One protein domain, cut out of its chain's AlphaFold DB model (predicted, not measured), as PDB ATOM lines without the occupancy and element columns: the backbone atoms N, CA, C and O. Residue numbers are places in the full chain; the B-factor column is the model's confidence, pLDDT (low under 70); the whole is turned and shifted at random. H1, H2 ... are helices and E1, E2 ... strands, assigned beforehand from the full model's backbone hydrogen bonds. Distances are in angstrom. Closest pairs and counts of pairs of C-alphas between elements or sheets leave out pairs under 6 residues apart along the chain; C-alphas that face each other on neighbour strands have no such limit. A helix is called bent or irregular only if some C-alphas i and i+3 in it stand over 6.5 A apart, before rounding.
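Overview. This is residues 4 to 82 of the 82 residues of an uncharacterized protein of Candidatus Nomurabacteria bacterium CG1_02_47_685 (UniProt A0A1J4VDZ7). A long, bent and twisted hairpin of two strands, E3 and E4, runs along the longest axis, with the short strand E5 added beside E3 near the hairpin's turn. The helix H1 grazes this ribbon beside E4, the small hairpin E1 and E2 sits near the ribbon's other end, and the unnamed residues 58 to 72 run back from E4 to E5. The printed part has 79 residues with one named helix and six named strands, in the order H1, E1, E2, E3, E4, E5, E6; its class is mixed, helices and strands. The larger sheet has the order E4, E3, E5 and is mixed, and E1 and E2 form an antiparallel sheet of two. The whole is elongated, spanning 42 by 22 by 18 A, and only just compact, close to loose, with a radius of gyration of the C-alphas of 13.4 A.

Arrangement. E3, residues 33 to 42, and E4, residues 48 to 57, are an antiparallel hairpin at 155 degrees; N 37 and O 53 are 2.9 A apart, within hydrogen-bond range. E3 bends by 58 degrees at residue 38 and E4 by 51 degrees at residue 51. E5, residues 73 to 75, is parallel to E3, with N 74 and O 40 at 2.9 A. This sheet is only just strongly twisted, its C-alphas lying up to 4.2 A off the best plane. H1, residues 6 to 15, is on the sheet but only grazes it with residues 7 to 12; its closest C-alphas to E4 are those of Asp 8 and His 55, 6.6 A apart. Every O i to N i+4 pair of H1 is within hydrogen-bond range. E1, residues 16 to 19, and E2, residues 22 to 25, are an antiparallel hairpin at 141 degrees, with N 17 and O 24 at 2.8 A. E2 and E3 are near each other, with 5 pairs of C-alphas within 10 A. E6, residues 79 to 81, pairs with no named strand, but its residues 79 to 80 pair antiparallel with residues 4 to 5. E5 and E6 meet only through their link.

Along the chain. H1 measures 14.1 A from C-alpha 6 at (28.695, 26.995, -52.945) to C-alpha 15. E3 measures 25.7 A, starting at C-alpha 33 (16.441, 17.629, -46.024), and E4 measures 26.3 A. E6 ends at C-alpha 81 (21.358, 31.930, -52.752).

Size, cuts and confidence. The two C-alphas farthest apart are those of Ser 28 and Asp 45, at 42.7 A. The printed part has no cut. The link from E4 to E5, 15 residues, is long. The mean pLDDT of the printed part is 93.2, and no printed residue is under 70.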
ATOM      1  N   ILE A   4      23.224  29.265 -48.860       97.31
ATOM      2  CA  ILE A   4      23.778  27.910 -48.933       97.31
ATOM      3  C   ILE A   4      25.257  28.002 -49.340       97.31
ATOM      4  O   ILE A   4      25.601  28.855 -50.161       97.31
ATOM      5  N   PRO A   5      26.153  27.155 -48.805       97.62
ATOM      6  CA  PRO A   5      27.529  27.098 -49.280       97.62
ATOM      7  C   PRO A   5      27.602  26.691 -50.755       97.62
ATOM      8  O   PRO A   5      26.806  25.875 -51.228       97.62
ATOM      9  N   LYS A   6      28.553  27.249 -51.502       97.62
ATOM     10  CA  LYS A   6      28.695  26.995 -52.945       97.62
ATOM     11  C   LYS A   6      28.968  25.524 -53.271       97.62
ATOM     12  O   LYS A   6      28.454  25.025 -54.270       97.62
ATOM     13  N   ASP A   7      29.721  24.817 -52.435       95.75
ATOM     14  CA  ASP A   7      29.969  23.375 -52.568       95.75
ATOM     15  C   ASP A   7      28.681  22.556 -52.376       95.75
ATOM     16  O   ASP A   7      28.366  21.662 -53.168       95.75
ATOM     17  N   ASP A   8      27.881  22.922 -51.380       96.25
ATOM     18  CA  ASP A   8      26.572  22.339 -51.112       96.25
ATOM     19  C   ASP A   8      25.580  22.613 -52.238       96.25
ATOM     20  O   ASP A   8      24.817  21.719 -52.623       96.25
ATOM     21  N   PHE A   9      25.618  23.812 -52.812       96.25
ATOM     22  CA  PHE A   9      24.820  24.175 -53.974       96.25
ATOM     23  C   PHE A   9      25.242  23.397 -55.228       96.25
ATOM     24  O   PHE A   9      24.386  22.844 -55.921       96.25
ATOM     25  N   ALA A  10      26.544  23.263 -55.489       95.62
ATOM     26  CA  ALA A  10      27.059  22.466 -56.602       95.62
ATOM     27  C   ALA A  10      26.651  20.987 -56.470       95.62
ATOM     28  O   ALA A  10      26.180  20.362 -57.428       95.62
ATOM     29  N   TRP A  11      26.747  20.429 -55.257       94.88
ATOM     30  CA  TRP A  11      26.245  19.088 -54.967       94.88
ATOM     31  C   TRP A  11      24.736  18.988 -55.237       94.88
ATOM     32  O   TRP A  11      24.273  18.047 -55.886       94.88
ATOM     33  N   LEU A  12      23.959  19.978 -54.796       94.50
ATOM     34  CA  LEU A  12      22.514  20.024 -54.980       94.50
ATOM     35  C   LEU A  12      22.119  20.050 -56.463       94.50
ATOM     36  O   LEU A  12      21.224  19.307 -56.859       94.50
ATOM     37  N   GLN A  13      22.793  20.847 -57.296       94.19
ATOM     38  CA  GLN A  13      22.543  20.906 -58.741       94.19
ATOM     39  C   GLN A  13      22.785  19.549 -59.420       94.19
ATOM     40  O   GLN A  13      22.006  19.105 -60.275       94.19
ATOM     41  N   LYS A  14      23.833  18.837 -58.993       94.81
ATOM     42  CA  LYS A  14      24.171  17.513 -59.522       94.81
ATOM     43  C   LYS A  14      23.187  16.437 -59.058       94.81
ATOM     44  O   LYS A  14      22.725  15.642 -59.876       94.81
ATOM     45  N   HIS A  15      22.828  16.424 -57.775       94.56
ATOM     46  CA  HIS A  15      22.150  15.290 -57.139       94.56
ATOM     47  C   HIS A  15      20.653  15.471 -56.894       94.56
ATOM     48  O   HIS A  15      19.957  14.476 -56.678       94.56
ATOM     49  N   ALA A  16      20.143  16.698 -56.932       94.94
ATOM     50  CA  ALA A  16      18.744  16.988 -56.674       94.94
ATOM     51  C   ALA A  16      18.036  17.553 -57.909       94.94
ATOM     52  O   ALA A  16      18.627  18.251 -58.731       94.94
ATOM     53  N   GLN A  17      16.752  17.245 -58.028       94.81
ATOM     54  CA  GLN A  17      15.831  17.877 -58.965       94.81
ATOM     55  C   GLN A  17      14.781  18.666 -58.191       94.81
ATOM     56  O   GLN A  17      14.463  18.337 -57.042       94.81
ATOM     57  N   ARG A  18      14.264  19.722 -58.813       91.69
ATOM     58  CA  ARG A  18      13.180  20.523 -58.250       91.69
ATOM     59  C   ARG A  18      11.863  19.769 -58.428       91.69
ATOM     60  O   ARG A  18      11.605  19.249 -59.507       91.69
ATOM     61  N   ASP A  19      11.071  19.702 -57.367       88.25
ATOM     62  CA  ASP A  19       9.739  19.098 -57.350       88.25
ATOM     63  C   ASP A  19       8.793  20.039 -56.594       88.25
ATOM     64  O   ASP A  19       8.710  20.021 -55.362       88.25
ATOM     65  N   GLY A  20       8.180  20.967 -57.334       86.69
ATOM     66  CA  GLY A  20       7.417  22.077 -56.764       86.69
ATOM     67  C   GLY A  20       8.267  22.950 -55.831       86.69
ATOM     68  O   GLY A  20       9.277  23.533 -56.245       86.69
ATOM     69  N   MET A  21       7.849  23.035 -54.564       82.75
ATOM     70  CA  MET A  21       8.569  23.753 -53.500       82.75
ATOM     71  C   MET A  21       9.709  22.934 -52.874       82.75
ATOM     72  O   MET A  21      10.502  23.469 -52.102       82.75
ATOM     73  N   PHE A  22       9.810  21.644 -53.193       86.75
ATOM     74  CA  PHE A  22      10.783  20.737 -52.599       86.75
ATOM     75  C   PHE A  22      11.923  20.426 -53.566       86.75
ATOM     76  O   PHE A  22      11.875  20.690 -54.772       86.75
ATOM     77  N   ARG A  23      12.977  19.814 -53.023       92.00
ATOM     78  CA  ARG A  23      14.027  19.187 -53.819       92.00
ATOM     79  C   ARG A  23      14.060  17.697 -53.522       92.00
ATOM     80  O   ARG A  23      14.082  17.301 -52.358       92.00
ATOM     81  N   ARG A  24      14.086  16.873 -54.568       94.44
ATOM     82  CA  ARG A  24      14.189  15.412 -54.465       94.44
ATOM     83  C   ARG A  24      15.524  14.924 -54.982       94.44
ATOM     84  O   ARG A  24      16.057  15.454 -55.950       94.44
ATOM     85  N   CYS A  25      16.046  13.881 -54.357       95.38
ATOM     86  CA  CYS A  25      17.214  13.163 -54.840       95.38
ATOM     87  C   CYS A  25      16.908  12.509 -56.196       95.38
ATOM     88  O   CYS A  25      16.008  11.674 -56.279       95.38
ATOM     89  N   LYS A  26      17.698  12.814 -57.231       94.50
ATOM     90  CA  LYS A  26      17.566  12.206 -58.568       94.50
ATOM     91  C   LYS A  26      17.758  10.686 -58.549       94.50
ATOM     92  O   LYS A  26      17.161   9.987 -59.352       94.50
ATOM     93  N   LYS A  27      18.585  10.165 -57.630       92.50
ATOM     94  CA  LYS A  27      18.913   8.731 -57.552       92.50
ATOM     95  C   LYS A  27      17.840   7.901 -56.845       92.50
ATOM     96  O   LYS A  27      17.586   6.777 -57.249       92.50
ATOM     97  N   SER A  28      17.277   8.408 -55.749       91.06
ATOM     98  CA  SER A  28      16.399   7.618 -54.871       91.06
ATOM     99  C   SER A  28      14.985   8.175 -54.723       91.06
ATOM    100  O   SER A  28      14.198   7.592 -53.989       91.06
ATOM    101  N   GLY A  29      14.670   9.328 -55.317       91.69
ATOM    102  CA  GLY A  29      13.342   9.954 -55.259       91.69
ATOM    103  C   GLY A  29      12.938  10.537 -53.896       91.69
ATOM    104  O   GLY A  29      11.909  11.203 -53.795       91.69
ATOM    105  N   VAL A  30      13.739  10.318 -52.848       91.19
ATOM    106  CA  VAL A  30      13.492  10.848 -51.496       91.19
ATOM    107  C   VAL A  30      13.742  12.353 -51.435       91.19
ATOM    108  O   VAL A  30      14.636  12.869 -52.113       91.19
ATOM    109  N   SER A  31      12.999  13.052 -50.582       91.88
ATOM    110  CA  SER A  31      13.188  14.483 -50.343       91.88
ATOM    111  C   SER A  31      14.558  14.783 -49.730       91.88
ATOM    112  O   SER A  31      15.025  14.089 -48.821       91.88
ATOM    113  N   ILE A  32      15.206  15.835 -50.227       94.06
ATOM    114  CA  ILE A  32      16.423  16.401 -49.646       94.06
ATOM    115  C   ILE A  32      16.021  17.187 -48.401       94.06
ATOM    116  O   ILE A  32      15.181  18.083 -48.474       94.06
ATOM    117  N   ARG A  33      16.621  16.855 -47.257       92.81
ATOM    118  CA  ARG A  33      16.441  17.629 -46.024       92.81
ATOM    119  C   ARG A  33      17.398  18.809 -46.032       92.81
ATOM    120  O   ARG A  33      18.524  18.663 -46.495       92.81
ATOM    121  N   PHE A  34      16.976  19.941 -45.491       93.94
ATOM    122  CA  PHE A  34      17.840  21.101 -45.315       93.94
ATOM    123  C   PHE A  34      17.973  21.405 -43.830       93.94
ATOM    124  O   PHE A  34      16.982  21.705 -43.170       93.94
ATOM    125  N   ASN A  35      19.198  21.340 -43.317       94.81
ATOM    126  CA  ASN A  35      19.489  21.768 -41.957       94.81
ATOM    127  C   ASN A  35      19.943  23.223 -41.984       94.81
ATOM    128  O   ASN A  35      20.882  23.557 -42.702       94.81
ATOM    129  N   ARG A  36      19.292  24.073 -41.192       96.56
ATOM    130  CA  ARG A  36      19.740  25.445 -40.951       96.56
ATOM    131  C   ARG A  36      20.762  25.430 -39.819       96.56
ATOM    132  O   ARG A  36      20.446  24.957 -38.731       96.56
ATOM    133  N   ILE A  37      21.965  25.932 -40.073       97.12
ATOM    134  CA  ILE A  37      23.049  26.022 -39.089       97.12
ATOM    135  C   ILE A  37      23.497  27.474 -39.011       97.12
ATOM    136  O   ILE A  37      23.724  28.112 -40.034       97.12
ATOM    137  N   GLU A  38      23.616  28.000 -37.799       97.44
ATOM    138  CA  GLU A  38      24.131  29.348 -37.578       97.44
ATOM    139  C   GLU A  38      25.647  29.356 -37.778       97.44
ATOM    140  O   GLU A  38      26.374  28.605 -37.127       97.44
ATOM    141  N   ARG A  39      26.125  30.167 -38.720       97.00
ATOM    142  CA  ARG A  39      27.536  30.282 -39.105       97.00
ATOM    143  C   ARG A  39      27.999  31.711 -38.858       97.00
ATOM    144  O   ARG A  39      27.223  32.646 -39.049       97.00
ATOM    145  N   SER A  40      29.262  31.864 -38.479       97.12
ATOM    146  CA  SER A  40      29.920  33.172 -38.428       97.12
ATOM    147  C   SER A  40      30.355  33.520 -39.848       97.12
ATOM    148  O   SER A  40      31.280  32.905 -40.373       97.12
ATOM    149  N   VAL A  41      29.631  34.420 -40.501       96.25
ATOM    150  CA  VAL A  41      29.889  34.835 -41.878       96.25
ATOM    151  C   VAL A  41      30.768  36.075 -41.860       96.25
ATOM    152  O   VAL A  41      30.361  37.112 -41.339       96.25
ATOM    153  N   GLU A  42      31.969  35.956 -42.411       95.44
ATOM    154  CA  GLU A  42      32.915  37.061 -42.533       95.44
ATOM    155  C   GLU A  42      32.765  37.766 -43.885       95.44
ATOM    156  O   GLU A  42      32.710  37.135 -44.949       95.44
ATOM    157  N   ASN A  43      32.676  39.092 -43.830       88.38
ATOM    158  CA  ASN A  43      32.668  39.988 -44.977       88.38
ATOM    159  C   ASN A  43      34.112  40.292 -45.397       88.38
ATOM    160  O   ASN A  43      35.026  40.242 -44.580       88.38
ATOM    161  N   ARG A  44      34.315  40.719 -46.649       80.38
ATOM    162  CA  ARG A  44      35.646  41.123 -47.145       80.38
ATOM    163  C   ARG A  44      36.311  42.222 -46.314       80.38
ATOM    164  O   ARG A  44      37.531  42.262 -46.235       80.38
ATOM    165  N   ASP A  45      35.511  43.067 -45.671       87.62
ATOM    166  CA  ASP A  45      35.988  44.181 -44.848       87.62
ATOM    167  C   ASP A  45      36.312  43.764 -43.396       87.62
ATOM    168  O   ASP A  45      36.492  44.617 -42.530       87.62
ATOM    169  N   GLY A  46      36.336  42.458 -43.093       86.44
ATOM    170  CA  GLY A  46      36.654  41.908 -41.767       86.44
ATOM    171  C   GLY A  46      35.500  41.940 -40.756       86.44
ATOM    172  O   GLY A  46      35.656  41.512 -39.613       86.44
ATOM    173  N   GLY A  47      34.324  42.432 -41.154       92.69
ATOM    174  CA  GLY A  47      33.111  42.361 -40.336       92.69
ATOM    175  C   GLY A  47      32.574  40.932 -40.247       92.69
ATOM    176  O   GLY A  47      32.528  40.229 -41.254       92.69
ATOM    177  N   VAL A  48      32.122  40.513 -39.062       94.88
ATOM    178  CA  VAL A  48      31.541  39.181 -38.833       94.88
ATOM    179  C   VAL A  48      30.082  39.307 -38.415       94.88
ATOM    180  O   VAL A  48      29.751  40.041 -37.485       94.88
ATOM    181  N   VAL A  49      29.207  38.553 -39.078       94.50
ATOM    182  CA  VAL A  49      27.780  38.456 -38.749       94.50
ATOM    183  C   VAL A  49      27.368  37.000 -38.564       94.50
ATOM    184  O   VAL A  49      27.869  36.112 -39.245       94.50
ATOM    185  N   VAL A  50      26.433  36.725 -37.655       95.19
ATOM    186  CA  VAL A  50      25.896  35.367 -37.474       95.19
ATOM    187  C   VAL A  50      24.660  35.195 -38.346       95.19
ATOM    188  O   VAL A  50      23.662  35.891 -38.159       95.19
ATOM    189  N   LEU A  51      24.710  34.259 -39.298       95.44
ATOM    190  CA  LEU A  51      23.606  33.984 -40.223       95.44
ATOM    191  C   LEU A  51      23.252  32.501 -40.255       95.44
ATOM    192  O   LEU A  51      24.103  31.623 -40.128       95.44
ATOM    193  N   GLY A  52      21.967  32.219 -40.473       96.44
ATOM    194  CA  GLY A  52      21.499  30.863 -40.729       96.44
ATOM    195  C   GLY A  52      21.812  30.436 -42.156       96.44
ATOM    196  O   GLY A  52      21.255  30.993 -43.101       96.44
ATOM    197  N   VAL A  53      22.651  29.417 -42.293       97.44
ATOM    198  CA  VAL A  53      23.089  28.844 -43.565       97.44
ATOM    199  C   VAL A  53      22.480  27.451 -43.726       97.44
ATOM    200  O   VAL A  53      22.472  26.641 -42.797       97.44
ATOM    201  N   MET A  54      21.916  27.181 -44.899       97.31
ATOM    202  CA  MET A  54      21.240  25.930 -45.219       97.31
ATOM    203  C   MET A  54      22.240  24.896 -45.727       97.31
ATOM    204  O   MET A  54      23.018  25.169 -46.633       97.31
ATOM    205  N   HIS A  55      22.155  23.674 -45.208       96.25
ATOM    206  CA  HIS A  55      22.976  22.544 -45.631       96.25
ATOM    207  C   HIS A  55      22.084  21.382 -46.095       96.25
ATOM    208  O   HIS A  55      21.336  20.827 -45.279       96.25
ATOM    209  N   PRO A  56      22.132  20.984 -47.381       94.69
ATOM    210  CA  PRO A  56      21.344  19.879 -47.903       94.69
ATOM    211  C   PRO A  56      21.904  18.532 -47.447       94.69
ATOM    212  O   PRO A  56      23.112  18.293 -47.455       94.69
ATOM    213  N   ILE A  57      21.007  17.621 -47.090       93.12
ATOM    214  CA  ILE A  57      21.320  16.282 -46.602       93.12
ATOM    215  C   ILE A  57      20.490  15.273 -47.382       93.12
ATOM    216  O   ILE A  57      19.257  15.312 -47.389       93.12
ATOM    217  N   CYS A  58      21.180  14.305 -47.980       92.75
ATOM    218  CA  CYS A  58      20.561  13.110 -48.536       92.75
ATOM    219  C   CYS A  58      21.233  11.867 -47.951       92.75
ATOM    220  O   CYS A  58      22.398  11.621 -48.263       92.75
ATOM    221  N   PRO A  59      20.513  11.029 -47.186       84.19
ATOM    222  CA  PRO A  59      21.096   9.837 -46.567       84.19
ATOM    223  C   PRO A  59      21.546   8.778 -47.586       84.19
ATOM    224  O   PRO A  59      22.244   7.844 -47.223       84.19
ATOM    225  N   ARG A  60      21.150   8.893 -48.863       86.25
ATOM    226  CA  ARG A  60      21.544   7.956 -49.928       86.25
ATOM    227  C   ARG A  60      22.718   8.455 -50.770       86.25
ATOM    228  O   ARG A  60      23.558   7.656 -51.160       86.25
ATOM    229  N   CYS A  61      22.765   9.752 -51.075       87.62
ATOM    230  CA  CYS A  61      23.798  10.338 -51.939       87.62
ATOM    231  C   CYS A  61      24.943  10.999 -51.170       87.62
ATOM    232  O   CYS A  61      25.995  11.227 -51.754       87.62
ATOM    233  N   ASN A  62      24.744  11.312 -49.889       84.94
ATOM    234  CA  ASN A  62      25.789  11.834 -49.017       84.94
ATOM    235  C   ASN A  62      25.577  11.354 -47.562       84.94
ATOM    236  O   ASN A  62      25.315  12.169 -46.674       84.94
ATOM    237  N   PRO A  63      25.629  10.028 -47.308       84.00
ATOM    238  CA  PRO A  63      25.362   9.443 -45.986       84.00
ATOM    239  C   PRO A  63      26.326   9.923 -44.897       84.00
ATOM    240  O   PRO A  63      25.970   9.931 -43.723       84.00
ATOM    241  N   HIS A  64      27.534  10.337 -45.282       86.06
ATOM    242  CA  HIS A  64      28.598  10.744 -44.365       86.06
ATOM    243  C   HIS A  64      28.843  12.254 -44.371       86.06
ATOM    244  O   HIS A  64      29.903  12.698 -43.926       86.06
ATOM    245  N   LYS A  65      27.886  13.052 -44.871       88.56
ATOM    246  CA  LYS A  65      28.000  14.510 -44.851       88.56
ATOM    247  C   LYS A  65      28.241  14.979 -43.420       88.56
ATOM    248  O   LYS A  65      27.368  14.857 -42.561       88.56
ATOM    249  N   ARG A  66      29.416  15.550 -43.177       91.44
ATOM    250  CA  ARG A  66      29.710  16.219 -41.914       91.44
ATOM    251  C   ARG A  66      29.106  17.609 -41.970       91.44
ATOM    252  O   ARG A  66      29.422  18.390 -42.863       91.44
ATOM    253  N   LEU A  67      28.210  17.888 -41.036       94.38
ATOM    254  CA  LEU A  67      27.681  19.228 -40.864       94.38
ATOM    255  C   LEU A  67      28.666  20.060 -40.045       94.38
ATOM    256  O   LEU A  67      29.275  19.531 -39.109       94.38
ATOM    257  N   PRO A  68      28.827  21.350 -40.371       95.44
ATOM    258  CA  PRO A  68      29.603  22.236 -39.526       95.44
ATOM    259  C   PRO A  68      28.959  22.400 -38.148       95.44
ATOM    260  O   PRO A  68      27.745  22.260 -37.987       95.44
ATOM    261  N   ARG A  69      29.774  22.743 -37.148       96.19
ATOM    262  CA  ARG A  69      29.261  23.140 -35.832       96.19
ATOM    263  C   ARG A  69      28.697  24.568 -35.901       96.19
ATOM    264  O   ARG A  69      29.212  25.367 -36.694       96.19
ATOM    265  N   PRO A  70      27.703  24.918 -35.068       96.19
ATOM    266  CA  PRO A  70      27.268  26.304 -34.915       96.19
ATOM    267  C   PRO A  70      28.447  27.250 -34.636       96.19
ATOM    268  O   PRO A  70      29.407  26.860 -33.972       96.19
ATOM    269  N   GLY A  71      28.402  28.461 -35.191       94.56
ATOM    270  CA  GLY A  71      29.443  29.488 -35.053       94.56
ATOM    271  C   GLY A  71      30.726  29.230 -35.853       94.56
ATOM    272  O   GLY A  71      31.608  30.086 -35.881       94.56
ATOM    273  N   THR A  72      30.843  28.088 -36.542       97.06
ATOM    274  CA  THR A  72      32.003  27.828 -37.407       97.06
ATOM    275  C   THR A  72      32.010  28.829 -38.568       97.06
ATOM    276  O   THR A  72      30.969  29.077 -39.182       97.06
ATOM    277  N   GLN A  73      33.186  29.378 -38.864       96.44
ATOM    278  CA  GLN A  73      33.387  30.457 -39.830       96.44
ATOM    279  C   GLN A  73      33.123  30.029 -41.283       96.44
ATOM    280  O   GLN A  73      33.351  28.871 -41.659       96.44
ATOM    281  N   ILE A  74      32.631  30.969 -42.091       96.88
ATOM    282  CA  ILE A  74      32.520  30.911 -43.555       96.88
ATOM    283  C   ILE A  74      32.660  32.323 -44.126       96.88
ATOM    284  O   ILE A  74      32.283  33.280 -43.457       96.88
ATOM    285  N   PHE A  75      33.152  32.471 -45.350       96.19
ATOM    286  CA  PHE A  75      33.213  33.779 -46.000       96.19
ATOM    287  C   PHE A  75      31.951  34.030 -46.826       96.19
ATOM    288  O   PHE A  75      31.369  33.096 -47.381       96.19
ATOM    289  N   TRP A  76      31.532  35.292 -46.950       95.62
ATOM    290  CA  TRP A  76      30.429  35.658 -47.853       95.62
ATOM    291  C   TRP A  76      30.654  35.172 -49.286       95.62
ATOM    292  O   TRP A  76      29.712  34.731 -49.941       95.62
ATOM    293  N   ASP A  77      31.906  35.191 -49.744       94.50
ATOM    294  CA  ASP A  77      32.295  34.714 -51.070       94.50
ATOM    295  C   ASP A  77      32.103  33.202 -51.258       94.50
ATOM    296  O   ASP A  77      32.057  32.742 -52.398       94.50
ATOM    297  N   ASP A  78      31.931  32.426 -50.188       96.69
ATOM    298  CA  ASP A  78      31.666  30.984 -50.245       96.69
ATOM    299  C   ASP A  78      30.172  30.649 -50.190       96.69
ATOM    300  O   ASP A  78      29.787  29.478 -50.255       96.69
ATOM    301  N   LEU A  79      29.310  31.662 -50.079       96.75
ATOM    302  CA  LEU A  79      27.862  31.512 -50.030       96.75
ATOM    303  C   LEU A  79      27.222  31.875 -51.374       96.75
ATOM    304  O   LEU A  79      27.744  32.652 -52.173       96.75
ATOM    305  N   THR A  80      26.062  31.285 -51.628       96.75
ATOM    306  CA  THR A  80      25.153  31.651 -52.715       96.75
ATOM    307  C   THR A  80      23.714  31.560 -52.221       96.75
ATOM    308  O   THR A  80      23.437  31.017 -51.149       96.75
ATOM    309  N   GLU A  81      22.785  32.090 -53.004       94.06
ATOM    310  CA  GLU A  81      21.358  31.930 -52.752       94.06
ATOM    311  C   GLU A  81      20.860  30.563 -53.237       94.06
ATOM    312  O   GLU A  81      21.290  30.061 -54.281       94.06
ATOM    313  N   LEU A  82      19.981  29.950 -52.437       86.31
ATOM    314  CA  LEU A  82      19.355  28.655 -52.716       86.31
ATOM    315  C   LEU A  82      18.161  28.754 -53.671       86.31
ATOM    316  O   LEU A  82      17.283  29.609 -53.433       86.31
TER     317      LEU A  82